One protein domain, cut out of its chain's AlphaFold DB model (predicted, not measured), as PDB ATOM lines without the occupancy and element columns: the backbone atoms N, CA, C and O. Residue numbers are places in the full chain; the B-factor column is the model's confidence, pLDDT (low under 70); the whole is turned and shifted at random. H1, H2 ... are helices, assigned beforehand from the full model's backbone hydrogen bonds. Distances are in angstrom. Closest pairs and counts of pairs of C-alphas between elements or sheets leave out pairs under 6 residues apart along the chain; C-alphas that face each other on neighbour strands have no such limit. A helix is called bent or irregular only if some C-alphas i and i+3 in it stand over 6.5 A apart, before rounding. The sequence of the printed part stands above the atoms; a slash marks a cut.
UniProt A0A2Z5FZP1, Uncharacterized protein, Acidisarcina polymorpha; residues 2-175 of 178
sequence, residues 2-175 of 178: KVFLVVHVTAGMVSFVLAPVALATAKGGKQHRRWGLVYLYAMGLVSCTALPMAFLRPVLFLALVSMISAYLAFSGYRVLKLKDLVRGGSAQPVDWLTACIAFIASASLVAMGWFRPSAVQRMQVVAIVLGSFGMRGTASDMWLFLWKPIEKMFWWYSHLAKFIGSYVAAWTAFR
ATOM      1  N   LYS A   2     -57.240 -66.365 -32.495       77.12
ATOM      2  CA  LYS A   2     -58.443 -65.906 -33.229       77.12
ATOM      3  C   LYS A   2     -59.682 -65.742 -32.334       77.12
ATOM      4  O   LYS A   2     -60.353 -64.724 -32.419       77.12
ATOM      5  N   VAL A   3     -59.920 -66.689 -31.423       81.19
ATOM      6  CA  VAL A   3     -61.041 -66.632 -30.464       81.19
ATOM      7  C   VAL A   3     -60.959 -65.394 -29.562       81.19
ATOM      8  O   VAL A   3     -61.930 -64.660 -29.461       81.19
ATOM      9  N   PHE A   4     -59.789 -65.111 -28.978       77.38
ATOM     10  CA  PHE A   4     -59.576 -63.919 -28.147       77.38
ATOM     11  C   PHE A   4     -59.854 -62.624 -28.911       77.38
ATOM     12  O   PHE A   4     -60.519 -61.743 -28.379       77.38
ATOM     13  N   LEU A   5     -59.392 -62.528 -30.160       80.38
ATOM     14  CA  LEU A   5     -59.613 -61.354 -31.000       80.38
ATOM     15  C   LEU A   5     -61.100 -61.158 -31.327       80.38
ATOM     16  O   LEU A   5     -61.612 -60.055 -31.182       80.38
ATOM     17  N   VAL A   6     -61.804 -62.223 -31.726       83.75
ATOM     18  CA  VAL A   6     -63.246 -62.164 -32.019       83.75
ATOM     19  C   VAL A   6     -64.028 -61.753 -30.773       83.75
ATOM     20  O   VAL A   6     -64.840 -60.833 -30.838       83.75
ATOM     21  N   VAL A   7     -63.747 -62.373 -29.624       84.25
ATOM     22  CA  VAL A   7     -64.391 -62.018 -28.350       84.25
ATOM     23  C   VAL A   7     -64.108 -60.561 -27.979       84.25
ATOM     24  O   VAL A   7     -65.030 -59.833 -27.635       84.25
ATOM     25  N   HIS A   8     -62.863 -60.105 -28.096       83.81
ATOM     26  CA  HIS A   8     -62.484 -58.728 -27.780       83.81
ATOM     27  C   HIS A   8     -63.188 -57.702 -28.677       83.81
ATOM     28  O   HIS A   8     -63.758 -56.736 -28.175       83.81
ATOM     29  N   VAL A   9     -63.192 -57.921 -29.996       83.44
ATOM     30  CA  VAL A   9     -63.811 -56.996 -30.958       83.44
ATOM     31  C   VAL A   9     -65.326 -56.952 -30.776       83.44
ATOM     32  O   VAL A   9     -65.900 -55.867 -30.709       83.44
ATOM     33  N   THR A  10     -65.977 -58.111 -30.645       84.56
ATOM     34  CA  THR A  10     -67.430 -58.180 -30.417       84.56
ATOM     35  C   THR A  10     -67.821 -57.540 -29.084       84.56
ATOM     36  O   THR A  10     -68.744 -56.728 -29.052       84.56
ATOM     37  N   ALA A  11     -67.088 -57.814 -28.000       80.62
ATOM     38  CA  ALA A  11     -67.306 -57.180 -26.700       80.62
ATOM     39  C   ALA A  11     -67.101 -55.659 -26.758       80.62
ATOM     40  O   ALA A  11     -67.913 -54.907 -26.217       80.62
ATOM     41  N   GLY A  12     -66.064 -55.203 -27.468       81.25
ATOM     42  CA  GLY A  12     -65.807 -53.790 -27.725       81.25
ATOM     43  C   GLY A  12     -66.977 -53.127 -28.450       81.25
ATOM     44  O   GLY A  12     -67.530 -52.151 -27.949       81.25
ATOM     45  N   MET A  13     -67.432 -53.697 -29.568       83.31
ATOM     46  CA  MET A  13     -68.582 -53.188 -30.326       83.31
ATOM     47  C   MET A  13     -69.859 -53.124 -29.483       83.31
ATOM     48  O   MET A  13     -70.553 -52.108 -29.485       83.31
ATOM     49  N   VAL A  14     -70.144 -54.177 -28.712       82.25
ATOM     50  CA  VAL A  14     -71.283 -54.204 -27.786       82.25
ATOM     51  C   VAL A  14     -71.169 -53.066 -26.772       82.25
ATOM     52  O   VAL A  14     -72.121 -52.315 -26.582       82.25
ATOM     53  N   SER A  15     -69.997 -52.872 -26.168       78.69
ATOM     54  CA  SER A  15     -69.788 -51.806 -25.186       78.69
ATOM     55  C   SER A  15     -70.028 -50.400 -25.761       78.69
ATOM     56  O   SER A  15     -70.626 -49.561 -25.083       78.69
ATOM     57  N   PHE A  16     -69.669 -50.165 -27.030       79.38
ATOM     58  CA  PHE A  16     -69.906 -48.889 -27.711       79.38
ATOM     59  C   PHE A  16     -71.380 -48.579 -27.900       79.38
ATOM     60  O   PHE A  16     -71.792 -47.453 -27.653       79.38
ATOM     61  N   VAL A  17     -72.173 -49.560 -28.325       82.19
ATOM     62  CA  VAL A  17     -73.615 -49.366 -28.539       82.19
ATOM     63  C   VAL A  17     -74.342 -49.198 -27.204       82.19
ATOM     64  O   VAL A  17     -75.294 -48.426 -27.094       82.19
ATOM     65  N   LEU A  18     -73.877 -49.883 -26.160       80.56
ATOM     66  CA  LEU A  18     -74.529 -49.882 -24.854       80.56
ATOM     67  C   LEU A  18     -74.391 -48.570 -24.084       80.56
ATOM     68  O   LEU A  18     -75.308 -48.220 -23.341       80.56
ATOM     69  N   ALA A  19     -73.288 -47.838 -24.238       77.62
ATOM     70  CA  ALA A  19     -73.095 -46.577 -23.525       77.62
ATOM     71  C   ALA A  19     -74.145 -45.501 -23.909       77.62
ATOM     72  O   ALA A  19     -74.804 -44.981 -23.003       77.62
ATOM     73  N   PRO A  20     -74.414 -45.214 -25.199       79.00
ATOM     74  CA  PRO A  20     -75.513 -44.341 -25.622       79.00
ATOM     75  C   PRO A  20     -76.889 -44.834 -25.169       79.00
ATOM     76  O   PRO A  20     -77.702 -44.041 -24.696       79.00
ATOM     77  N   VAL A  21     -77.142 -46.145 -25.246       79.62
ATOM     78  CA  VAL A  21     -78.406 -46.740 -24.778       79.62
ATOM     79  C   VAL A  21     -78.593 -46.490 -23.279       79.62
ATOM     80  O   VAL A  21     -79.662 -46.057 -22.850       79.62
ATOM     81  N   ALA A  22     -77.548 -46.672 -22.468       76.75
ATOM     82  CA  ALA A  22     -77.599 -46.394 -21.034       76.75
ATOM     83  C   ALA A  22     -77.851 -44.904 -20.730       76.75
ATOM     84  O   ALA A  22     -78.586 -44.598 -19.783       76.75
ATOM     85  N   LEU A  23     -77.304 -43.985 -21.535       79.25
ATOM     86  CA  LEU A  23     -77.519 -42.534 -21.415       79.25
ATOM     87  C   LEU A  23     -78.938 -42.097 -21.819       79.25
ATOM     88  O   LEU A  23     -79.487 -41.166 -21.213       79.25
ATOM     89  N   ALA A  24     -79.533 -42.780 -22.800       80.94
ATOM     90  CA  ALA A  24     -80.894 -42.538 -23.272       80.94
ATOM     91  C   ALA A  24     -81.964 -42.990 -22.261       80.94
ATOM     92  O   ALA A  24     -83.082 -42.481 -22.263       80.94
ATOM     93  N   THR A  25     -81.633 -43.918 -21.359       83.00
ATOM     94  CA  THR A  25     -82.570 -44.377 -20.323       83.00
ATOM     95  C   THR A  25     -82.682 -43.429 -19.122       83.00
ATOM     96  O   THR A  25     -81.788 -42.632 -18.821       83.00
ATOM     97  N   ALA A  26     -83.799 -43.537 -18.395       81.06
ATOM     98  CA  ALA A  26     -84.025 -42.800 -17.154       81.06
ATOM     99  C   ALA A  26     -82.970 -43.165 -16.093       81.06
ATOM    100  O   ALA A  26     -82.842 -44.325 -15.681       81.06
ATOM    101  N   LYS A  27     -82.222 -42.153 -15.643       81.56
ATOM    102  CA  LYS A  27     -81.083 -42.293 -14.733       81.56
ATOM    103  C   LYS A  27     -81.555 -42.873 -13.399       81.56
ATOM    104  O   LYS A  27     -82.559 -42.447 -12.842       81.56
ATOM    105  N   GLY A  28     -80.853 -43.892 -12.906       79.31
ATOM    106  CA  GLY A  28     -81.198 -44.584 -11.658       79.31
ATOM    107  C   GLY A  28     -82.330 -45.620 -11.748       79.31
ATOM    108  O   GLY A  28     -82.493 -46.394 -10.797       79.31
ATOM    109  N   GLY A  29     -83.053 -45.705 -12.873       88.06
ATOM    110  CA  GLY A  29     -84.084 -46.717 -13.123       88.06
ATOM    111  C   GLY A  29     -83.524 -48.122 -13.398       88.06
ATOM    112  O   GLY A  29     -82.323 -48.306 -13.605       88.06
ATOM    113  N   LYS A  30     -84.403 -49.138 -13.433       87.19
ATOM    114  CA  LYS A  30     -84.013 -50.546 -13.675       87.19
ATOM    115  C   LYS A  30     -83.265 -50.726 -15.004       87.19
ATOM    116  O   LYS A  30     -82.275 -51.451 -15.044       87.19
ATOM    117  N   GLN A  31     -83.704 -50.033 -16.059       87.69
ATOM    118  CA  GLN A  31     -83.084 -50.110 -17.387       87.69
ATOM    119  C   GLN A  31     -81.672 -49.514 -17.395       87.69
ATOM    120  O   GLN A  31     -80.737 -50.190 -17.807       87.69
ATOM    121  N   HIS A  32     -81.486 -48.312 -16.841       89.25
ATOM    122  CA  HIS A  32     -80.165 -47.685 -16.730       89.25
ATOM    123  C   HIS A  32     -79.171 -48.565 -15.963       89.25
ATOM    124  O   HIS A  32     -78.045 -48.773 -16.409       89.25
ATOM    125  N   ARG A  33     -79.606 -49.159 -14.841       87.19
ATOM    126  CA  ARG A  33     -78.767 -50.082 -14.060       87.19
ATOM    127  C   ARG A  33     -78.401 -51.334 -14.849       87.19
ATOM    128  O   ARG A  33     -77.260 -51.771 -14.772       87.19
ATOM    129  N   ARG A  34     -79.352 -51.906 -15.596       88.94
ATOM    130  CA  ARG A  34     -79.111 -53.102 -16.410       88.94
ATOM    131  C   ARG A  34     -78.095 -52.808 -17.507       88.94
ATOM    132  O   ARG A  34     -77.092 -53.505 -17.588       88.94
ATOM    133  N   TRP A  35     -78.306 -51.756 -18.294       88.56
ATOM    134  CA  TRP A  35     -77.402 -51.402 -19.389       88.56
ATOM    135  C   TRP A  35     -76.023 -50.956 -18.897       88.56
ATOM    136  O   TRP A  35     -75.019 -51.385 -19.459       88.56
ATOM    137  N   GLY A  36     -75.958 -50.200 -17.798       87.62
ATOM    138  CA  GLY A  36     -74.691 -49.845 -17.156       87.62
ATOM    139  C   GLY A  36     -73.914 -51.066 -16.649       87.62
ATOM    140  O   GLY A  36     -72.691 -51.109 -16.763       87.62
ATOM    141  N   LEU A  37     -74.610 -52.092 -16.148       90.56
ATOM    142  CA  LEU A  37     -73.982 -53.342 -15.718       90.56
ATOM    143  C   LEU A  37     -73.459 -54.164 -16.908       90.56
ATOM    144  O   LEU A  37     -72.352 -54.690 -16.843       90.56
ATOM    145  N   VAL A  38     -74.219 -54.250 -18.006       91.56
ATOM    146  CA  VAL A  38     -73.750 -54.934 -19.224       91.56
ATOM    147  C   VAL A  38     -72.532 -54.209 -19.808       91.56
ATOM    148  O   VAL A  38     -71.556 -54.867 -20.161       91.56
ATOM    149  N   TYR A  39     -72.535 -52.872 -19.835       91.00
ATOM    150  CA  TYR A  39     -71.369 -52.074 -20.231       91.00
ATOM    151  C   TYR A  39     -70.142 -52.375 -19.358       91.00
ATOM    152  O   TYR A  39     -69.055 -52.606 -19.885       91.00
ATOM    153  N   LEU A  40     -70.317 -52.434 -18.033       92.00
ATOM    154  CA  LEU A  40     -69.240 -52.769 -17.100       92.00
ATOM    155  C   LEU A  40     -68.628 -54.145 -17.402       92.00
ATOM    156  O   LEU A  40     -67.406 -54.268 -17.477       92.00
ATOM    157  N   TYR A  41     -69.462 -55.171 -17.594       93.25
ATOM    158  CA  TYR A  41     -68.976 -56.514 -17.916       93.25
ATOM    159  C   TYR A  41     -68.294 -56.575 -19.281       93.25
ATOM    160  O   TYR A  41     -67.259 -57.227 -19.408       93.25
ATOM    161  N   ALA A  42     -68.828 -55.871 -20.281       91.44
ATOM    162  CA  ALA A  42     -68.208 -55.785 -21.596       91.44
ATOM    163  C   ALA A  42     -66.812 -55.145 -21.508       91.44
ATOM    164  O   ALA A  42     -65.856 -55.710 -22.027       91.44
ATOM    165  N   MET A  43     -66.663 -54.035 -20.777       91.56
ATOM    166  CA  MET A  43     -65.359 -53.390 -20.576       91.56
ATOM    167  C   MET A  43     -64.374 -54.277 -19.811       91.56
ATOM    168  O   MET A  43     -63.215 -54.384 -20.207       91.56
ATOM    169  N   GLY A  44     -64.833 -54.977 -18.770       92.19
ATOM    170  CA  GLY A  44     -64.007 -55.960 -18.068       92.19
ATOM    171  C   GLY A  44     -63.504 -57.066 -19.002       92.19
ATOM    172  O   GLY A  44     -62.313 -57.372 -19.015       92.19
ATOM    173  N   LEU A  45     -64.384 -57.612 -19.846       91.56
ATOM    174  CA  LEU A  45     -64.032 -58.633 -20.834       91.56
ATOM    175  C   LEU A  45     -63.021 -58.113 -21.867       91.56
ATOM    176  O   LEU A  45     -62.054 -58.806 -22.189       91.56
ATOM    177  N   VAL A  46     -63.209 -56.885 -22.357       90.81
ATOM    178  CA  VAL A  46     -62.281 -56.212 -23.280       90.81
ATOM    179  C   VAL A  46     -60.890 -56.100 -22.649       90.81
ATOM    180  O   VAL A  46     -59.918 -56.521 -23.273       90.81
ATOM    181  N   SER A  47     -60.768 -55.643 -21.400       91.19
ATOM    182  CA  SER A  47     -59.463 -55.544 -20.725       91.19
ATOM    183  C   SER A  47     -58.817 -56.896 -20.442       91.19
ATOM    184  O   SER A  47     -57.625 -57.075 -20.700       91.19
ATOM    185  N   CYS A  48     -59.589 -57.869 -19.950       90.88
ATOM    186  CA  CYS A  48     -59.084 -59.212 -19.663       90.88
ATOM    187  C   CYS A  48     -58.571 -59.916 -20.923       90.88
ATOM    188  O   CYS A  48     -57.606 -60.671 -20.856       90.88
ATOM    189  N   THR A  49     -59.195 -59.667 -22.075       89.81
ATOM    190  CA  THR A  49     -58.756 -60.228 -23.359       89.81
ATOM    191  C   THR A  49     -57.606 -59.436 -23.987       89.81
ATOM    192  O   THR A  49     -56.759 -60.036 -24.650       89.81
ATOM    193  N   ALA A  50     -57.517 -58.121 -23.755       87.19
ATOM    194  CA  ALA A  50     -56.448 -57.276 -24.290       87.19
ATOM    195  C   ALA A  50     -55.076 -57.576 -23.676       87.19
ATOM    196  O   ALA A  50     -54.073 -57.581 -24.388       87.19
ATOM    197  N   LEU A  51     -55.031 -57.847 -22.367       85.31
ATOM    198  CA  LEU A  51     -53.789 -58.095 -21.631       85.31
ATOM    199  C   LEU A  51     -52.957 -59.249 -22.230       85.31
ATOM    200  O   LEU A  51     -51.815 -59.001 -22.620       85.31
ATOM    201  N   PRO A  52     -53.495 -60.476 -22.403       84.31
ATOM    202  CA  PRO A  52     -52.764 -61.571 -23.045       84.31
ATOM    203  C   PRO A  52     -52.331 -61.252 -24.480       84.31
ATOM    204  O   PRO A  52     -51.261 -61.669 -24.917       84.31
ATOM    205  N   MET A  53     -53.148 -60.502 -25.227       81.94
ATOM    206  CA  MET A  53     -52.838 -60.140 -26.612       81.94
ATOM    207  C   MET A  53     -51.686 -59.129 -26.710       81.94
ATOM    208  O   MET A  53     -50.891 -59.206 -27.648       81.94
ATOM    209  N   ALA A  54     -51.548 -58.234 -25.729       83.50
ATOM    210  CA  ALA A  54     -50.463 -57.259 -25.658       83.50
ATOM    211  C   ALA A  54     -49.087 -57.863 -25.362       83.50
ATOM    212  O   ALA A  54     -48.087 -57.303 -25.798       83.50
ATOM    213  N   PHE A  55     -49.009 -59.013 -24.689       77.62
ATOM    214  CA  PHE A  55     -47.726 -59.706 -24.510       77.62
ATOM    215  C   PHE A  55     -47.184 -60.301 -25.818       77.62
ATOM    216  O   PHE A  55     -45.987 -60.541 -25.940       77.62
ATOM    217  N   LEU A  56     -48.049 -60.522 -26.813       71.12
ATOM    218  CA  LEU A  56     -47.715 -61.213 -28.062       71.12
ATOM    219  C   LEU A  56     -47.534 -60.264 -29.259       71.12
ATOM    220  O   LEU A  56     -47.115 -60.697 -30.336       71.12
ATOM    221  N   ARG A  57     -47.901 -58.985 -29.119       70.38
ATOM    222  CA  ARG A  57     -47.958 -57.996 -30.207       70.38
ATOM    223  C   ARG A  57     -47.672 -56.582 -29.683       70.38
ATOM    224  O   ARG A  57     -47.958 -56.307 -28.523       70.38
ATOM    225  N   PRO A  58     -47.231 -55.635 -30.533       69.19
ATOM    226  CA  PRO A  58     -47.029 -54.227 -30.165       69.19
ATOM    227  C   PRO A  58     -48.363 -53.457 -30.023       69.19
ATOM    228  O   PRO A  58     -48.564 -52.390 -30.600       69.19
ATOM    229  N   VAL A  59     -49.311 -54.023 -29.272       80.12
ATOM    230  CA  VAL A  59     -50.633 -53.450 -28.959       80.12
ATOM    231  C   VAL A  59     -50.762 -53.119 -27.471       80.12
ATOM    232  O   VAL A  59     -51.860 -52.927 -26.956       80.12
ATOM    233  N   LEU A  60     -49.629 -53.040 -26.766       84.56
ATOM    234  CA  LEU A  60     -49.583 -52.803 -25.326       84.56
ATOM    235  C   LEU A  60     -50.180 -51.440 -24.943       84.56
ATOM    236  O   LEU A  60     -50.862 -51.348 -23.929       84.56
ATOM    237  N   PHE A  61     -50.058 -50.431 -25.813       87.88
ATOM    238  CA  PHE A  61     -50.797 -49.166 -25.708       87.88
ATOM    239  C   PHE A  61     -52.316 -49.383 -25.568       87.88
ATOM    240  O   PHE A  61     -52.918 -48.937 -24.595       87.88
ATOM    241  N   LEU A  62     -52.925 -50.124 -26.500       88.38
ATOM    242  CA  LEU A  62     -54.369 -50.380 -26.522       88.38
ATOM    243  C   LEU A  62     -54.816 -51.189 -25.299       88.38
ATOM    244  O   LEU A  62     -55.873 -50.921 -24.729       88.38
ATOM    245  N   ALA A  63     -53.998 -52.148 -24.859       90.25
ATOM    246  CA  ALA A  63     -54.297 -52.923 -23.661       90.25
ATOM    247  C   ALA A  63     -54.298 -52.056 -22.399       90.25
ATOM    248  O   ALA A  63     -55.250 -52.133 -21.621       90.25
ATOM    249  N   LEU A  64     -53.305 -51.184 -22.222       91.50
ATOM    250  CA  LEU A  64     -53.259 -50.264 -21.085       91.50
ATOM    251  C   LEU A  64     -54.439 -49.284 -21.094       91.50
ATOM    252  O   LEU A  64     -55.087 -49.110 -20.063       91.50
ATOM    253  N   VAL A  65     -54.782 -48.705 -22.251       91.94
ATOM    254  CA  VAL A  65     -55.963 -47.831 -22.373       91.94
ATOM    255  C   VAL A  65     -57.241 -48.590 -22.016       91.94
ATOM    256  O   VAL A  65     -58.056 -48.084 -21.246       91.94
ATOM    257  N   SER A  66     -57.387 -49.837 -22.478       92.75
ATOM    258  CA  SER A  66     -58.543 -50.659 -22.115       92.75
ATOM    259  C   SER A  66     -58.638 -50.884 -20.602       92.75
ATOM    260  O   SER A  66     -59.731 -50.801 -20.052       92.75
ATOM    261  N   MET A  67     -57.515 -51.120 -19.909       94.12
ATOM    262  CA  MET A  67     -57.498 -51.286 -18.450       94.12
ATOM    263  C   MET A  67     -57.941 -50.015 -17.727       94.12
ATOM    264  O   MET A  67     -58.706 -50.099 -16.767       94.12
ATOM    265  N   ILE A  68     -57.504 -48.842 -18.200       93.88
ATOM    266  CA  ILE A  68     -57.942 -47.549 -17.661       93.88
ATOM    267  C   ILE A  68     -59.456 -47.388 -17.861       93.88
ATOM    268  O   ILE A  68     -60.171 -47.075 -16.908       93.88
ATOM    269  N   SER A  69     -59.970 -47.668 -19.063       93.62
ATOM    270  CA  SER A  69     -61.408 -47.620 -19.361       93.62
ATOM    271  C   SER A  69     -62.229 -48.548 -18.469       93.62
ATOM    272  O   SER A  69     -63.259 -48.124 -17.936       93.62
ATOM    273  N   ALA A  70     -61.792 -49.794 -18.279       94.44
ATOM    274  CA  ALA A  70     -62.491 -50.744 -17.422       94.44
ATOM    275  C   ALA A  70     -62.432 -50.345 -15.948       94.44
ATOM    276  O   ALA A  70     -63.448 -50.447 -15.261       94.44
ATOM    277  N   TYR A  71     -61.295 -49.833 -15.470       96.06
ATOM    278  CA  TYR A  71     -61.201 -49.314 -14.110       96.06
ATOM    279  C   TYR A  71     -62.147 -48.134 -13.890       96.06
ATOM    280  O   TYR A  71     -62.866 -48.110 -12.895       96.06
ATOM    281  N   LEU A  72     -62.211 -47.182 -14.823       94.75
ATOM    282  CA  LEU A  72     -63.140 -46.058 -14.731       94.75
ATOM    283  C   LEU A  72     -64.598 -46.545 -14.696       94.75
ATOM    284  O   LEU A  72     -65.359 -46.117 -13.832       94.75
ATOM    285  N   ALA A  73     -64.980 -47.504 -15.546       94.25
ATOM    286  CA  ALA A  73     -66.315 -48.109 -15.497       94.25
ATOM    287  C   ALA A  73     -66.590 -48.785 -14.141       94.25
ATOM    288  O   ALA A  73     -67.648 -48.591 -13.536       94.25
ATOM    289  N   PHE A  74     -65.625 -49.560 -13.643       95.00
ATOM    290  CA  PHE A  74     -65.721 -50.275 -12.375       95.00
ATOM    291  C   PHE A  74     -65.841 -49.320 -11.190       95.00
ATOM    292  O   PHE A  74     -66.771 -49.437 -10.394       95.00
ATOM    293  N   SER A  75     -64.954 -48.334 -11.103       93.62
ATOM    294  CA  SER A  75     -64.955 -47.319 -10.055       93.62
ATOM    295  C   SER A  75     -66.221 -46.452 -10.122       93.62
ATOM    296  O   SER A  75     -66.812 -46.129  -9.089       93.62
ATOM    297  N   GLY A  76     -66.724 -46.150 -11.326       92.38
ATOM    298  CA  GLY A  76     -68.001 -45.462 -11.529       92.38
ATOM    299  C   GLY A  76     -69.192 -46.274 -11.019       92.38
ATOM    300  O   GLY A  76     -70.112 -45.727 -10.416       92.38
ATOM    301  N   TYR A  77     -69.179 -47.595 -11.191       93.19
ATOM    302  CA  TYR A  77     -70.192 -48.475 -10.604       93.19
ATOM    303  C   TYR A  77     -70.049 -48.583  -9.075       93.19
ATOM    304  O   TYR A  77     -71.040 -48.512  -8.343       93.19
ATOM    305  N   ARG A  78     -68.816 -48.726  -8.575       92.31
ATOM    306  CA  ARG A  78     -68.517 -48.901  -7.146       92.31
ATOM    307  C   ARG A  78     -68.778 -47.655  -6.317       92.31
ATOM    308  O   ARG A  78     -69.176 -47.798  -5.163       92.31
ATOM    309  N   VAL A  79     -68.665 -46.454  -6.886       91.81
ATOM    310  CA  VAL A  79     -68.912 -45.220  -6.128       91.81
ATOM    311  C   VAL A  79     -70.340 -45.137  -5.567       91.81
ATOM    312  O   VAL A  79     -70.558 -44.558  -4.508       91.81
ATOM    313  N   LEU A  80     -71.310 -45.813  -6.199       88.56
ATOM    314  CA  LEU A  80     -72.681 -45.930  -5.686       88.56
ATOM    315  C   LEU A  80     -72.778 -46.760  -4.398       88.56
ATOM    316  O   LEU A  80     -73.685 -46.535  -3.598       88.56
ATOM    317  N   LYS A  81     -71.867 -47.721  -4.203       86.69
ATOM    318  CA  LYS A  81     -71.721 -48.497  -2.959       86.69
ATOM    319  C   LYS A  81     -70.853 -47.754  -1.941       86.69
ATOM    320  O   LYS A  81     -71.089 -47.866  -0.748       86.69
ATOM    321  N   LEU A  82     -69.898 -46.955  -2.414       86.56
ATOM    322  CA  LEU A  82     -69.014 -46.134  -1.582       86.56
ATOM    323  C   LEU A  82     -69.654 -44.814  -1.126       86.56
ATOM    324  O   LEU A  82     -69.043 -44.076  -0.364       86.56
ATOM    325  N   LYS A  83     -70.891 -44.499  -1.524       84.56
ATOM    326  CA  LYS A  83     -71.607 -43.302  -1.042       84.56
ATOM    327  C   LYS A  83     -71.689 -43.223   0.491       84.56
ATOM    328  O   LYS A  83     -71.749 -42.131   1.047       84.56
ATOM    329  N   ASP A  84     -71.655 -44.374   1.164       81.31
ATOM    330  CA  ASP A  84     -71.697 -44.480   2.623       81.31
ATOM    331  C   ASP A  84     -70.337 -44.199   3.292       81.31
ATOM    332  O   ASP A  84     -70.259 -44.174   4.520       81.31
ATOM    333  N   LEU A  85     -69.274 -43.904   2.527       80.94
ATOM    334  CA  LEU A  85     -67.995 -43.419   3.070       80.94
ATOM    335  C   LEU A  85     -68.192 -42.163   3.934       80.94
ATOM    336  O   LEU A  85     -67.593 -42.060   5.001       80.94
ATOM    337  N   VAL A  86     -69.105 -41.263   3.543       78.00
ATOM    338  CA  VAL A  86     -69.476 -40.060   4.324       78.00
ATOM    339  C   VAL A  86     -70.068 -40.435   5.692       78.00
ATOM    340  O   VAL A  86     -69.989 -39.672   6.647       78.00
ATOM    341  N   ARG A  87     -70.667 -41.626   5.803       77.88
ATOM    342  CA  ARG A  87     -71.327 -42.146   7.012       77.88
ATOM    343  C   ARG A  87     -70.446 -43.110   7.806       77.88
ATOM    344  O   ARG A  87     -70.943 -43.833   8.661       77.88
ATOM    345  N   GLY A  88     -69.147 -43.140   7.517       76.00
ATOM    346  CA  GLY A  88     -68.194 -43.972   8.239       76.00
ATOM    347  C   GLY A  88     -67.854 -45.300   7.565       76.00
ATOM    348  O   GLY A  88     -66.967 -45.978   8.079       76.00
ATOM    349  N   GLY A  89     -68.449 -45.632   6.412       81.12
ATOM    350  CA  GLY A  89     -68.085 -46.819   5.632       81.12
ATOM    351  C   GLY A  89     -66.615 -46.835   5.189       81.12
ATOM    352  O   GLY A  89     -65.897 -45.838   5.319       81.12
ATOM    353  N   SER A  90     -66.168 -47.970   4.650       84.88
ATOM    354  CA  SER A  90     -64.804 -48.172   4.147       84.88
ATOM    355  C   SER A  90     -64.796 -48.801   2.752       84.88
ATOM    356  O   SER A  90     -65.736 -49.493   2.350       84.88
ATOM    357  N   ALA A  91     -63.724 -48.540   2.002       89.62
ATOM    358  CA  ALA A  91     -63.472 -49.200   0.727       89.62
ATOM    359  C   ALA A  91     -63.111 -50.675   0.947       89.62
ATOM    360  O   ALA A  91     -62.441 -51.028   1.919       89.62
ATOM    361  N   GLN A  92     -63.549 -51.546   0.041       91.31
ATOM    362  CA  GLN A  92     -63.254 -52.973   0.125       91.31
ATOM    363  C   GLN A  92     -61.868 -53.282  -0.468       91.31
ATOM    364  O   GLN A  92     -61.383 -52.526  -1.311       91.31
ATOM    365  N   PRO A  93     -61.241 -54.424  -0.123       91.12
ATOM    366  CA  PRO A  93     -59.940 -54.808  -0.681       91.12
ATOM    367  C   PRO A  93     -59.913 -54.857  -2.216       91.12
ATOM    368  O   PRO A  93     -58.901 -54.539  -2.832       91.12
ATOM    369  N   VAL A  94     -61.041 -55.201  -2.848       91.31
ATOM    370  CA  VAL A  94     -61.177 -55.204  -4.314       91.31
ATOM    371  C   VAL A  94     -61.055 -53.792  -4.898       91.31
ATOM    372  O   VAL A  94     -60.486 -53.631  -5.976       91.31
ATOM    373  N   ASP A  95     -61.545 -52.767  -4.195       91.88
ATOM    374  CA  ASP A  95     -61.431 -51.370  -4.634       91.88
ATOM    375  C   ASP A  95     -59.961 -50.928  -4.625       91.88
ATOM    376  O   ASP A  95     -59.483 -50.341  -5.592       91.88
ATOM    377  N   TRP A  96     -59.213 -51.306  -3.584       92.88
ATOM    378  CA  TRP A  96     -57.772 -51.059  -3.495       92.88
ATOM    379  C   TRP A  96     -56.979 -51.804  -4.564       92.88
ATOM    380  O   TRP A  96     -56.166 -51.202  -5.259       92.88
ATOM    381  N   LEU A  97     -57.235 -53.104  -4.731       95.44
ATOM    382  CA  LEU A  97     -56.535 -53.928  -5.715       95.44
ATOM    383  C   LEU A  97     -56.716 -53.375  -7.132       95.44
ATOM    384  O   LEU A  97     -55.745 -53.200  -7.866       95.44
ATOM    385  N   THR A  98     -57.959 -53.076  -7.510       93.25
ATOM    386  CA  THR A  98     -58.268 -52.544  -8.843       93.25
ATOM    387  C   THR A  98     -57.703 -51.139  -9.045       93.25
ATOM    388  O   THR A  98     -57.187 -50.866 -10.128       93.25
ATOM    389  N   ALA A  99     -57.706 -50.285  -8.013       94.56
ATOM    390  CA  ALA A  99     -57.084 -48.963  -8.064       94.56
ATOM    391  C   ALA A  99     -55.563 -49.042  -8.251       94.56
ATOM    392  O   ALA A  99     -55.028 -48.368  -9.128       94.56
ATOM    393  N   CYS A 100     -54.871 -49.913  -7.508       95.75
ATOM    394  CA  CYS A 100     -53.428 -50.122  -7.656       95.75
ATOM    395  C   CYS A 100     -53.065 -50.628  -9.058       95.75
ATOM    396  O   CYS A 100     -52.159 -50.092  -9.695       95.75
ATOM    397  N   ILE A 101     -53.794 -51.627  -9.569       94.94
ATOM    398  CA  ILE A 101     -53.581 -52.163 -10.923       94.94
ATOM    399  C   ILE A 101     -53.768 -51.061 -11.973       94.94
ATOM    400  O   ILE A 101     -52.947 -50.914 -12.878       94.94
ATOM    401  N   ALA A 102     -54.827 -50.262 -11.846       95.44
ATOM    402  CA  ALA A 102     -55.114 -49.178 -12.774       95.44
ATOM    403  C   ALA A 102     -54.100 -48.031 -12.681       95.44
ATOM    404  O   ALA A 102     -53.748 -47.449 -13.709       95.44
ATOM    405  N   PHE A 103     -53.592 -47.726 -11.487       96.56
ATOM    406  CA  PHE A 103     -52.532 -46.741 -11.291       96.56
ATOM    407  C   PHE A 103     -51.240 -47.188 -11.980       96.56
ATOM    408  O   PHE A 103     -50.654 -46.418 -12.739       96.56
ATOM    409  N   ILE A 104     -50.842 -48.452 -11.804       96.19
ATOM    410  CA  ILE A 104     -49.673 -49.033 -12.479       96.19
ATOM    411  C   ILE A 104     -49.862 -49.012 -13.999       96.19
ATOM    412  O   ILE A 104     -48.947 -48.614 -14.721       96.19
ATOM    413  N   ALA A 105     -51.044 -49.386 -14.499       94.38
ATOM    414  CA  ALA A 105     -51.346 -49.338 -15.928       94.38
ATOM    415  C   ALA A 105     -51.263 -47.903 -16.485       94.38
ATOM    416  O   ALA A 105     -50.674 -47.677 -17.541       94.38
ATOM    417  N   SER A 106     -51.789 -46.928 -15.741       95.50
ATOM    418  CA  SER A 106     -51.754 -45.506 -16.096       95.50
ATOM    419  C   SER A 106     -50.329 -44.953 -16.112       95.50
ATOM    420  O   SER A 106     -49.919 -44.332 -17.090       95.50
ATOM    421  N   ALA A 107     -49.543 -45.234 -15.071       95.81
ATOM    422  CA  ALA A 107     -48.141 -44.838 -14.987       95.81
ATOM    423  C   ALA A 107     -47.303 -45.482 -16.102       95.81
ATOM    424  O   ALA A 107     -46.492 -44.807 -16.735       95.81
ATOM    425  N   SER A 108     -47.553 -46.760 -16.405       93.50
ATOM    426  CA  SER A 108     -46.907 -47.470 -17.515       93.50
ATOM    427  C   SER A 108     -47.223 -46.816 -18.859       93.50
ATOM    428  O   SER A 108     -46.330 -46.662 -19.688       93.50
ATOM    429  N   LEU A 109     -48.468 -46.376 -19.066       92.88
ATOM    430  CA  LEU A 109     -48.878 -45.698 -20.295       92.88
ATOM    431  C   LEU A 109     -48.162 -44.349 -20.467       92.88
ATOM    432  O   LEU A 109     -47.664 -44.060 -21.555       92.88
ATOM    433  N   VAL A 110     -48.047 -43.559 -19.391       94.00
ATOM    434  CA  VAL A 110     -47.281 -42.299 -19.399       94.00
ATOM    435  C   VAL A 110     -45.800 -42.565 -19.672       94.00
ATOM    436  O   VAL A 110     -45.215 -41.938 -20.554       94.00
ATOM    437  N   ALA A 111     -45.202 -43.528 -18.967       92.56
ATOM    438  CA  ALA A 111     -43.799 -43.891 -19.137       92.56
ATOM    439  C   ALA A 111     -43.505 -44.356 -20.571       92.56
ATOM    440  O   ALA A 111     -42.514 -43.944 -21.170       92.56
ATOM    441  N   MET A 112     -44.381 -45.165 -21.165       89.38
ATOM    442  CA  MET A 112     -44.246 -45.574 -22.563       89.38
ATOM    443  C   MET A 112     -44.373 -44.402 -23.531       89.38
ATOM    444  O   MET A 112     -43.591 -44.326 -24.477       89.38
ATOM    445  N   GLY A 113     -45.318 -43.489 -23.293       89.12
ATOM    446  CA  GLY A 113     -45.473 -42.280 -24.101       89.12
ATOM    447  C   GLY A 113     -44.224 -41.398 -24.090       89.12
ATOM    448  O   GLY A 113     -43.868 -40.851 -25.130       89.12
ATOM    449  N   TRP A 114     -43.534 -41.319 -22.948       88.75
ATOM    450  CA  TRP A 114     -42.328 -40.508 -22.775       88.75
ATOM    451  C   TRP A 114     -41.049 -41.191 -23.283       88.75
ATOM    452  O   TRP A 114     -40.289 -40.610 -24.051       88.75
ATOM    453  N   PHE A 115     -40.802 -42.438 -22.870       88.19
ATOM    454  CA  PHE A 115     -39.527 -43.124 -23.108       88.19
ATOM    455  C   PHE A 115     -39.511 -43.993 -24.368       88.19
ATOM    456  O   PHE A 115     -38.439 -44.287 -24.897       88.19
ATOM    457  N   ARG A 116     -40.670 -44.468 -24.840       84.62
ATOM    458  CA  ARG A 116     -40.771 -45.392 -25.985       84.62
ATOM    459  C   ARG A 116     -41.855 -44.960 -26.976       84.62
ATOM    460  O   ARG A 116     -42.820 -45.695 -27.203       84.62
ATOM    461  N   PRO A 117     -41.670 -43.813 -27.647       78.44
ATOM    462  CA  PRO A 117     -42.647 -43.253 -28.581       78.44
ATOM    463  C   PRO A 117     -43.042 -44.184 -29.743       78.44
ATOM    464  O   PRO A 117     -44.170 -44.136 -30.238       78.44
ATOM    465  N   SER A 118     -42.137 -45.065 -30.173       78.12
ATOM    466  CA  SER A 118     -42.406 -46.082 -31.198       78.12
ATOM    467  C   SER A 118     -43.336 -47.201 -30.712       78.12
ATOM    468  O   SER A 118     -44.073 -47.771 -31.515       78.12
ATOM    469  N   ALA A 119     -43.364 -47.487 -29.407       76.31
ATOM    470  CA  ALA A 119     -44.208 -48.521 -28.809       76.31
ATOM    471  C   ALA A 119     -45.675 -48.087 -28.641       76.31
ATOM    472  O   ALA A 119     -46.551 -48.934 -28.469       76.31
ATOM    473  N   VAL A 120     -45.953 -46.780 -28.715       80.38
ATOM    474  CA  VAL A 120     -47.304 -46.198 -28.621       80.38
ATOM    475  C   VAL A 120     -47.883 -45.822 -29.986       80.38
ATOM    476  O   VAL A 120     -48.715 -44.931 -30.075       80.38
ATOM    477  N   GLN A 121     -47.440 -46.472 -31.069       77.50
ATOM    478  CA  GLN A 121     -48.020 -46.303 -32.414       77.50
ATOM    479  C   GLN A 121     -48.059 -44.830 -32.888       77.50
ATOM    480  O   GLN A 121     -48.975 -44.422 -33.591       77.50
ATOM    481  N   ARG A 122     -47.051 -44.025 -32.500       77.06
ATOM    482  CA  ARG A 122     -46.958 -42.558 -32.700       77.06
ATOM    483  C   ARG A 122     -48.001 -41.707 -31.954       77.06
ATOM    484  O   ARG A 122     -47.991 -40.491 -32.097       77.06
ATOM    485  N   MET A 123     -48.804 -42.286 -31.069       82.31
ATOM    486  CA  MET A 123     -49.804 -41.590 -30.245       82.31
ATOM    487  C   MET A 123     -49.251 -41.132 -28.893       82.31
ATOM    488  O   MET A 123     -49.859 -41.342 -27.845       82.31
ATOM    489  N   GLN A 124     -48.074 -40.514 -28.896       88.62
ATOM    490  CA  GLN A 124     -47.365 -40.127 -27.669       88.62
ATOM    491  C   GLN A 124     -48.196 -39.182 -26.800       88.62
ATOM    492  O   GLN A 124     -48.383 -39.429 -25.610       88.62
ATOM    493  N   VAL A 125     -48.749 -38.136 -27.421       89.38
ATOM    494  CA  VAL A 125     -49.585 -37.139 -26.741       89.38
ATOM    495  C   VAL A 125     -50.805 -37.810 -26.116       89.38
ATOM    496  O   VAL A 125     -51.085 -37.602 -24.940       89.38
ATOM    497  N   VAL A 126     -51.492 -38.679 -26.863       89.75
ATOM    498  CA  VAL A 126     -52.677 -39.396 -26.372       89.75
ATOM    499  C   VAL A 126     -52.317 -40.324 -25.211       89.75
ATOM    500  O   VAL A 126     -53.028 -40.338 -24.209       89.75
ATOM    501  N   ALA A 127     -51.201 -41.056 -25.300       90.38
ATOM    502  CA  ALA A 127     -50.725 -41.932 -24.231       90.38
ATOM    503  C   ALA A 127     -50.436 -41.154 -22.940       90.38
ATOM    504  O   ALA A 127     -50.915 -41.530 -21.871       90.38
ATOM    505  N   ILE A 128     -49.712 -40.036 -23.041       92.06
ATOM    506  CA  ILE A 128     -49.381 -39.191 -21.888       92.06
ATOM    507  C   ILE A 128     -50.650 -38.584 -21.288       92.06
ATOM    508  O   ILE A 128     -50.823 -38.620 -20.071       92.06
ATOM    509  N   VAL A 129     -51.557 -38.063 -22.118       93.50
ATOM    510  CA  VAL A 129     -52.798 -37.427 -21.661       93.50
ATOM    511  C   VAL A 129     -53.718 -38.444 -20.985       93.50
ATOM    512  O   VAL A 129     -54.077 -38.257 -19.823       93.50
ATOM    513  N   LEU A 130     -54.062 -39.547 -21.660       92.50
ATOM    514  CA  LEU A 130     -54.936 -40.584 -21.098       92.50
ATOM    515  C   LEU A 130     -54.317 -41.241 -19.863       92.50
ATOM    516  O   LEU A 130     -55.013 -41.451 -18.871       92.50
ATOM    517  N   GLY A 131     -53.011 -41.517 -19.896       93.69
ATOM    518  CA  GLY A 131     -52.287 -42.066 -18.754       93.69
ATOM    519  C   GLY A 131     -52.295 -41.111 -17.561       93.69
ATOM    520  O   GLY A 131     -52.593 -41.526 -16.446       93.69
ATOM    521  N   SER A 132     -52.074 -39.815 -17.783       94.94
ATOM    522  CA  SER A 132     -52.113 -38.808 -16.714       94.94
ATOM    523  C   SER A 132     -53.512 -38.652 -16.119       94.94
ATOM    524  O   SER A 132     -53.652 -38.544 -14.899       94.94
ATOM    525  N   PHE A 133     -54.561 -38.679 -16.946       93.81
ATOM    526  CA  PHE A 133     -55.946 -38.663 -16.466       93.81
ATOM    527  C   PHE A 133     -56.296 -39.926 -15.672       93.81
ATOM    528  O   PHE A 133     -56.883 -39.815 -14.595       93.81
ATOM    529  N   GLY A 134     -55.896 -41.108 -16.147       93.12
ATOM    530  CA  GLY A 134     -56.071 -42.368 -15.421       93.12
ATOM    531  C   GLY A 134     -55.340 -42.373 -14.077       93.12
ATOM    532  O   GLY A 134     -55.912 -42.750 -13.054       93.12
ATOM    533  N   MET A 135     -54.108 -41.862 -14.049       94.81
ATOM    534  CA  MET A 135     -53.288 -41.755 -12.842       94.81
ATOM    535  C   MET A 135     -53.898 -40.780 -11.828       94.81
ATOM    536  O   MET A 135     -54.027 -41.116 -10.655       94.81
ATOM    537  N   ARG A 136     -54.346 -39.597 -12.269       94.88
ATOM    538  CA  ARG A 136     -55.057 -38.643 -11.401       94.88
ATOM    539  C   ARG A 136     -56.374 -39.218 -10.881       94.88
ATOM    540  O   ARG A 136     -56.669 -39.065  -9.702       94.88
ATOM    541  N   GLY A 137     -57.142 -39.901 -11.732       92.25
ATOM    542  CA  GLY A 137     -58.409 -40.529 -11.352       92.25
ATOM    543  C   GLY A 137     -58.230 -41.616 -10.290       92.25
ATOM    544  O   GLY A 137     -58.863 -41.568  -9.239       92.25
ATOM    545  N   THR A 138     -57.312 -42.555 -10.519       93.75
ATOM    546  CA  THR A 138     -56.975 -43.626  -9.562       93.75
ATOM    547  C   THR A 138     -56.400 -43.078  -8.256       93.75
ATOM    548  O   THR A 138     -56.843 -43.482  -7.184       93.75
ATOM    549  N   ALA A 139     -55.496 -42.096  -8.320       93.94
ATOM    550  CA  ALA A 139     -54.967 -41.432  -7.129       93.94
ATOM    551  C   ALA A 139     -56.067 -40.720  -6.329       93.94
ATOM    552  O   ALA A 139     -56.090 -40.816  -5.106       93.94
ATOM    553  N   SER A 140     -57.007 -40.052  -7.007       91.06
ATOM    554  CA  SER A 140     -58.145 -39.403  -6.346       91.06
ATOM    555  C   SER A 140     -59.078 -40.408  -5.664       91.06
ATOM    556  O   SER A 140     -59.582 -40.128  -4.580       91.06
ATOM    557  N   ASP A 141     -59.250 -41.601  -6.241       91.62
ATOM    558  CA  ASP A 141     -60.028 -42.679  -5.627       91.62
ATOM    559  C   ASP A 141     -59.331 -43.227  -4.378       91.62
ATOM    560  O   ASP A 141     -59.953 -43.329  -3.325       91.62
ATOM    561  N   MET A 142     -58.027 -43.509  -4.461       91.75
ATOM    562  CA  MET A 142     -57.232 -43.965  -3.313       91.75
ATOM    563  C   MET A 142     -57.202 -42.910  -2.200       91.75
ATOM    564  O   MET A 142     -57.346 -43.249  -1.027       91.75
ATOM    565  N   TRP A 143     -57.091 -41.627  -2.563       90.62
ATOM    566  CA  TRP A 143     -57.216 -40.516  -1.623       90.62
ATOM    567  C   TRP A 143     -58.582 -40.534  -0.939       90.62
ATOM    568  O   TRP A 143     -58.654 -40.441   0.279       90.62
ATOM    569  N   LEU A 144     -59.662 -40.731  -1.692       88.69
ATOM    570  CA  LEU A 144     -61.020 -40.795  -1.158       88.69
ATOM    571  C   LEU A 144     -61.268 -42.029  -0.266       88.69
ATOM    572  O   LEU A 144     -62.123 -41.996   0.619       88.69
ATOM    573  N   PHE A 145     -60.518 -43.116  -0.467       89.31
ATOM    574  CA  PHE A 145     -60.570 -44.299   0.399       89.31
ATOM    575  C   PHE A 145     -59.908 -44.059   1.759       89.31
ATOM    576  O   PHE A 145     -60.332 -44.654   2.751       89.31
ATOM    577  N   LEU A 146     -58.889 -43.195   1.806       86.62
ATOM    578  CA  LEU A 146     -58.168 -42.817   3.026       86.62
ATOM    579  C   LEU A 146     -58.846 -41.645   3.743       86.62
ATOM    580  O   LEU A 146     -59.096 -41.696   4.947       86.62
ATOM    581  N   TRP A 147     -59.185 -40.604   2.987       84.19
ATOM    582  CA  TRP A 147     -59.800 -39.373   3.458       84.19
ATOM    583  C   TRP A 147     -61.237 -39.298   2.959       84.19
ATOM    584  O   TRP A 147     -61.518 -38.956   1.809       84.19
ATOM    585  N   LYS A 148     -62.153 -39.646   3.866       84.56
ATOM    586  CA  LYS A 148     -63.588 -39.721   3.595       84.56
ATOM    587  C   LYS A 148     -64.108 -38.377   3.053       84.56
ATOM    588  O   LYS A 148     -63.736 -37.325   3.574       84.56
ATOM    589  N   PRO A 149     -64.981 -38.397   2.032       82.88
ATOM    590  CA  PRO A 149     -65.489 -37.180   1.421       82.88
ATOM    591  C   PRO A 149     -66.411 -36.423   2.379       82.88
ATOM    592  O   PRO A 149     -67.210 -37.020   3.099       82.88
ATOM    593  N   ILE A 150     -66.319 -35.094   2.347       79.00
ATOM    594  CA  ILE A 150     -67.162 -34.192   3.149       79.00
ATOM    595  C   ILE A 150     -68.517 -33.977   2.454       79.00
ATOM    596  O   ILE A 150     -69.570 -33.927   3.092       79.00
ATOM    597  N   GLU A 151     -68.509 -33.882   1.122       83.62
ATOM    598  CA  GLU A 151     -69.704 -33.604   0.329       83.62
ATOM    599  C   GLU A 151     -70.609 -34.829   0.176       83.62
ATOM    600  O   GLU A 151     -70.207 -35.870  -0.342       83.62
ATOM    601  N   LYS A 152     -71.895 -34.683   0.515       80.69
ATOM    602  CA  LYS A 152     -72.878 -35.779   0.428       80.69
ATOM    603  C   LYS A 152     -73.112 -36.287  -1.001       80.69
ATOM    604  O   LYS A 152     -73.476 -37.448  -1.174       80.69
ATOM    605  N   MET A 153     -72.939 -35.435  -2.016       86.56
ATOM    606  CA  MET A 153     -73.231 -35.741  -3.427       86.56
ATOM    607  C   MET A 153     -71.996 -36.115  -4.258       86.56
ATOM    608  O   MET A 153     -72.122 -36.304  -5.468       86.56
ATOM    609  N   PHE A 154     -70.822 -36.296  -3.637       89.19
ATOM    610  CA  PHE A 154     -69.579 -36.643  -4.343       89.19
ATOM    611  C   PHE A 154     -69.746 -37.856  -5.283       89.19
ATOM    612  O   PHE A 154     -69.185 -37.904  -6.378       89.19
ATOM    613  N   TRP A 155     -70.562 -38.832  -4.870       90.12
ATOM    614  CA  TRP A 155     -70.805 -40.064  -5.611       90.12
ATOM    615  C   TRP A 155     -71.493 -39.817  -6.953       90.12
ATOM    616  O   TRP A 155     -71.237 -40.560  -7.894       90.12
ATOM    617  N   TRP A 156     -72.343 -38.793  -7.068       89.81
ATOM    618  CA  TRP A 156     -73.092 -38.515  -8.295       89.81
ATOM    619  C   TRP A 156     -72.166 -37.958  -9.378       89.81
ATOM    620  O   TRP A 156     -72.117 -38.491 -10.488       89.81
ATOM    621  N   TYR A 157     -71.358 -36.956  -9.020       90.19
ATOM    622  CA  TYR A 157     -70.356 -36.378  -9.917       90.19
ATOM    623  C   TYR A 157     -69.287 -37.400 -10.294       90.19
ATOM    624  O   TYR A 157     -68.954 -37.546 -11.468       90.19
ATOM    625  N   SER A 158     -68.796 -38.162  -9.311       90.69
ATOM    626  CA  SER A 158     -67.795 -39.202  -9.539       90.69
ATOM    627  C   SER A 158     -68.332 -40.317 -10.441       90.69
ATOM    628  O   SER A 158     -67.639 -40.742 -11.361       90.69
ATOM    629  N   HIS A 159     -69.584 -40.751 -10.249       92.00
ATOM    630  CA  HIS A 159     -70.231 -41.741 -11.112       92.00
ATOM    631  C   HIS A 159     -70.289 -41.249 -12.561       92.00
ATOM    632  O   HIS A 159     -69.808 -41.933 -13.464       92.00
ATOM    633  N   LEU A 160     -70.819 -40.043 -12.779       91.25
ATOM    634  CA  LEU A 160     -70.966 -39.474 -14.114       91.25
ATOM    635  C   LEU A 160     -69.608 -39.282 -14.806       91.25
ATOM    636  O   LEU A 160     -69.417 -39.758 -15.925       91.25
ATOM    637  N   ALA A 161     -68.650 -38.643 -14.128       91.69
ATOM    638  CA  ALA A 161     -67.323 -38.371 -14.677       91.69
ATOM    639  C   ALA A 161     -66.581 -39.659 -15.059       91.69
ATOM    640  O   ALA A 161     -65.956 -39.724 -16.116       91.69
ATOM    641  N   LYS A 162     -66.687 -40.708 -14.238       93.94
ATOM    642  CA  LYS A 162     -66.023 -41.992 -14.485       93.94
ATOM    643  C   LYS A 162     -66.632 -42.761 -15.654       93.94
ATOM    644  O   LYS A 162     -65.887 -43.289 -16.475       93.94
ATOM    645  N   PHE A 163     -67.960 -42.793 -15.788       92.88
ATOM    646  CA  PHE A 163     -68.594 -43.427 -16.951       92.88
ATOM    647  C   PHE A 163     -68.295 -42.671 -18.254       92.88
ATOM    648  O   PHE A 163     -67.991 -43.308 -19.261       92.88
ATOM    649  N   ILE A 164     -68.294 -41.333 -18.230       91.38
ATOM    650  CA  ILE A 164     -67.905 -40.520 -19.393       91.38
ATOM    651  C   ILE A 164     -66.430 -40.750 -19.742       91.38
ATOM    652  O   ILE A 164     -66.113 -41.038 -20.893       91.38
ATOM    653  N   GLY A 165     -65.530 -40.682 -18.757       91.31
ATOM    654  CA  GLY A 165     -64.098 -40.898 -18.964       91.31
ATOM    655  C   GLY A 165     -63.785 -42.297 -19.501       91.31
ATOM    656  O   GLY A 165     -62.986 -42.434 -20.424       91.31
ATOM    657  N   SER A 166     -64.467 -43.325 -18.983       93.38
ATOM    658  CA  SER A 166     -64.380 -44.700 -19.487       93.38
ATOM    659  C   SER A 166     -64.724 -44.780 -20.975       93.38
ATOM    660  O   SER A 166     -63.962 -45.362 -21.751       93.38
ATOM    661  N   TYR A 167     -65.836 -44.151 -21.374       90.81
ATOM    662  CA  TYR A 167     -66.309 -44.146 -22.754       90.81
ATOM    663  C   TYR A 167     -65.381 -43.363 -23.690       90.81
ATOM    664  O   TYR A 167     -65.064 -43.846 -24.773       90.81
ATOM    665  N   VAL A 168     -64.887 -42.193 -23.268       89.38
ATOM    666  CA  VAL A 168     -63.925 -41.396 -24.051       89.38
ATOM    667  C   VAL A 168     -62.631 -42.174 -24.278       89.38
ATOM    668  O   VAL A 168     -62.161 -42.245 -25.410       89.38
ATOM    669  N   ALA A 169     -62.081 -42.803 -23.236       87.62
ATOM    670  CA  ALA A 169     -60.874 -43.620 -23.355       87.62
ATOM    671  C   ALA A 169     -61.091 -44.870 -24.231       87.62
ATOM    672  O   ALA A 169     -60.198 -45.276 -24.971       87.62
ATOM    673  N   ALA A 170     -62.292 -45.458 -24.213       86.75
ATOM    674  CA  ALA A 170     -62.624 -46.546 -25.128       86.75
ATOM    675  C   ALA A 170     -62.697 -46.038 -26.578       86.75
ATOM    676  O   ALA A 170     -62.132 -46.656 -27.480       86.75
ATOM    677  N   TRP A 171     -63.348 -44.892 -26.803       84.00
ATOM    678  CA  TRP A 171     -63.497 -44.264 -28.119       84.00
ATOM    679  C   TRP A 171     -62.152 -43.922 -28.764       84.00
ATOM    680  O   TRP A 171     -61.945 -44.216 -29.942       84.00
ATOM    681  N   THR A 172     -61.211 -43.366 -27.996       82.69
ATOM    682  CA  THR A 172     -59.855 -43.076 -28.490       82.69
ATOM    683  C   THR A 172     -59.102 -44.345 -28.886       82.69
ATOM    684  O   THR A 172     -58.395 -44.338 -29.889       82.69
ATOM    685  N   ALA A 173     -59.293 -45.454 -28.163       79.19
ATOM    686  CA  ALA A 173     -58.695 -46.739 -28.521       79.19
ATOM    687  C   ALA A 173     -59.306 -47.361 -29.790       79.19
ATOM    688  O   ALA A 173     -58.603 -48.036 -30.540       79.19
ATOM    689  N   PHE A 174     -60.601 -47.145 -30.050       74.44
ATOM    690  CA  PHE A 174     -61.292 -47.719 -31.213       74.44
ATOM    691  C   PHE A 174     -60.988 -46.989 -32.523       74.44
ATOM    692  O   PHE A 174     -61.036 -47.600 -33.591       74.44
ATOM    693  N   ARG A 175     -60.646 -45.697 -32.457       67.06
ATOM    694  CA  ARG A 175     -60.276 -44.893 -33.630       67.06
ATOM    695  C   ARG A 175     -58.813 -44.433 -33.562       67.06
ATOM    696  O   ARG A 175     -58.563 -43.247 -33.352       67.06
TER     697      ARG A 175
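What this domain is: This is residues 2 to 175 of the 178 residues of an uncharacterized protein of Acidisarcina polymorpha (UniProt A0A2Z5FZP1). Six helices form an up-and-down bundle, stacked as three antiparallel pairs: H3 and H6 side by side in the middle, the hairpin of H1 and H2 packed on one side, and the hairpin of H4 and H5 on the other. H2 packs on H3 at a slant, and H3 has a kink near residue 80. The printed part has 174 residues with six named helices, H1 to H6 in order, and no named strand; its class is all helix. It is compact, with a radius of gyration of the C-alphas of 16.0 A and spans of 47 by 33 by 25 A.

Where its parts are: The longest helix by residues, H3, holds residues 60 to 87, begins with C-alpha 60 at (-49.583, -52.803, -25.326) and measures 40.4 A. It is irregular, only just: C-alphas 81 and 84 are 6.9 A apart; its kink near residue 80 is 53 degrees. H6 holds residues 154 to 174, 30.2 A, and ends with C-alpha 174 at (-61.292, -47.719, -31.213). H4 holds residues 93 to 115, 32.5 A, and H5 residues 124 to 146, 32.7 A. H2 holds residues 30 to 56, 40.5 A. H1 holds residues 2 to 24, 33.9 A, with C-alpha 2 at (-58.443, -65.906, -33.229).

How they stand to each other: H3 is the hub and touches H2, H4, H5 and H6. H3 and H6 run opposite ways at a shallow tilt of 10 degrees; their closest C-alphas, of Ser 69 and Ser 166, are 4.2 A apart. H3 touches H5, running the same way at a shallow tilt of 24 degrees, closest at the C-alphas of Ile 68 and Gly 134, 5.9 A. H3 and H4 form a hairpin at 36 degrees, only just a steep tilt, closest at C-alphas 64 and 105, 5.6 A. H4 and H5 form a hairpin at a shallow tilt of 26 degrees, closest at C-alphas 106 and 131, 4.4 A. H2 and H3 form a hairpin at 38 degrees, only just steep, closest at C-alphas 54 and 60, 4.6 A. H1 and H2 form a hairpin at a shallow tilt of 29 degrees, closest at C-alphas 8 and 46, 5.2 A. H1 and H6 only just touch, with 3 pairs of C-alphas within 8 A, through residues 16 to 19 and 167 to 171 alone; the closest C-alphas, 19 and 167, are 7.2 A apart. H2 and H6 are near each other; H1 and H4 are apart. Every O i to N i+4 pair is within hydrogen-bond range in H4, H5 and H6, against 18 of 19 in H1, 20 of 23 in H2 and 18 of 24 in H3.

The domain as a whole: The farthest C-alphas, of Lys 2 and Ile 150, are 49.0 A apart. The printed part has no cut, and no link is long. Mean pLDDT of the printed part is 87.4; residues 58 and 175 are under 70.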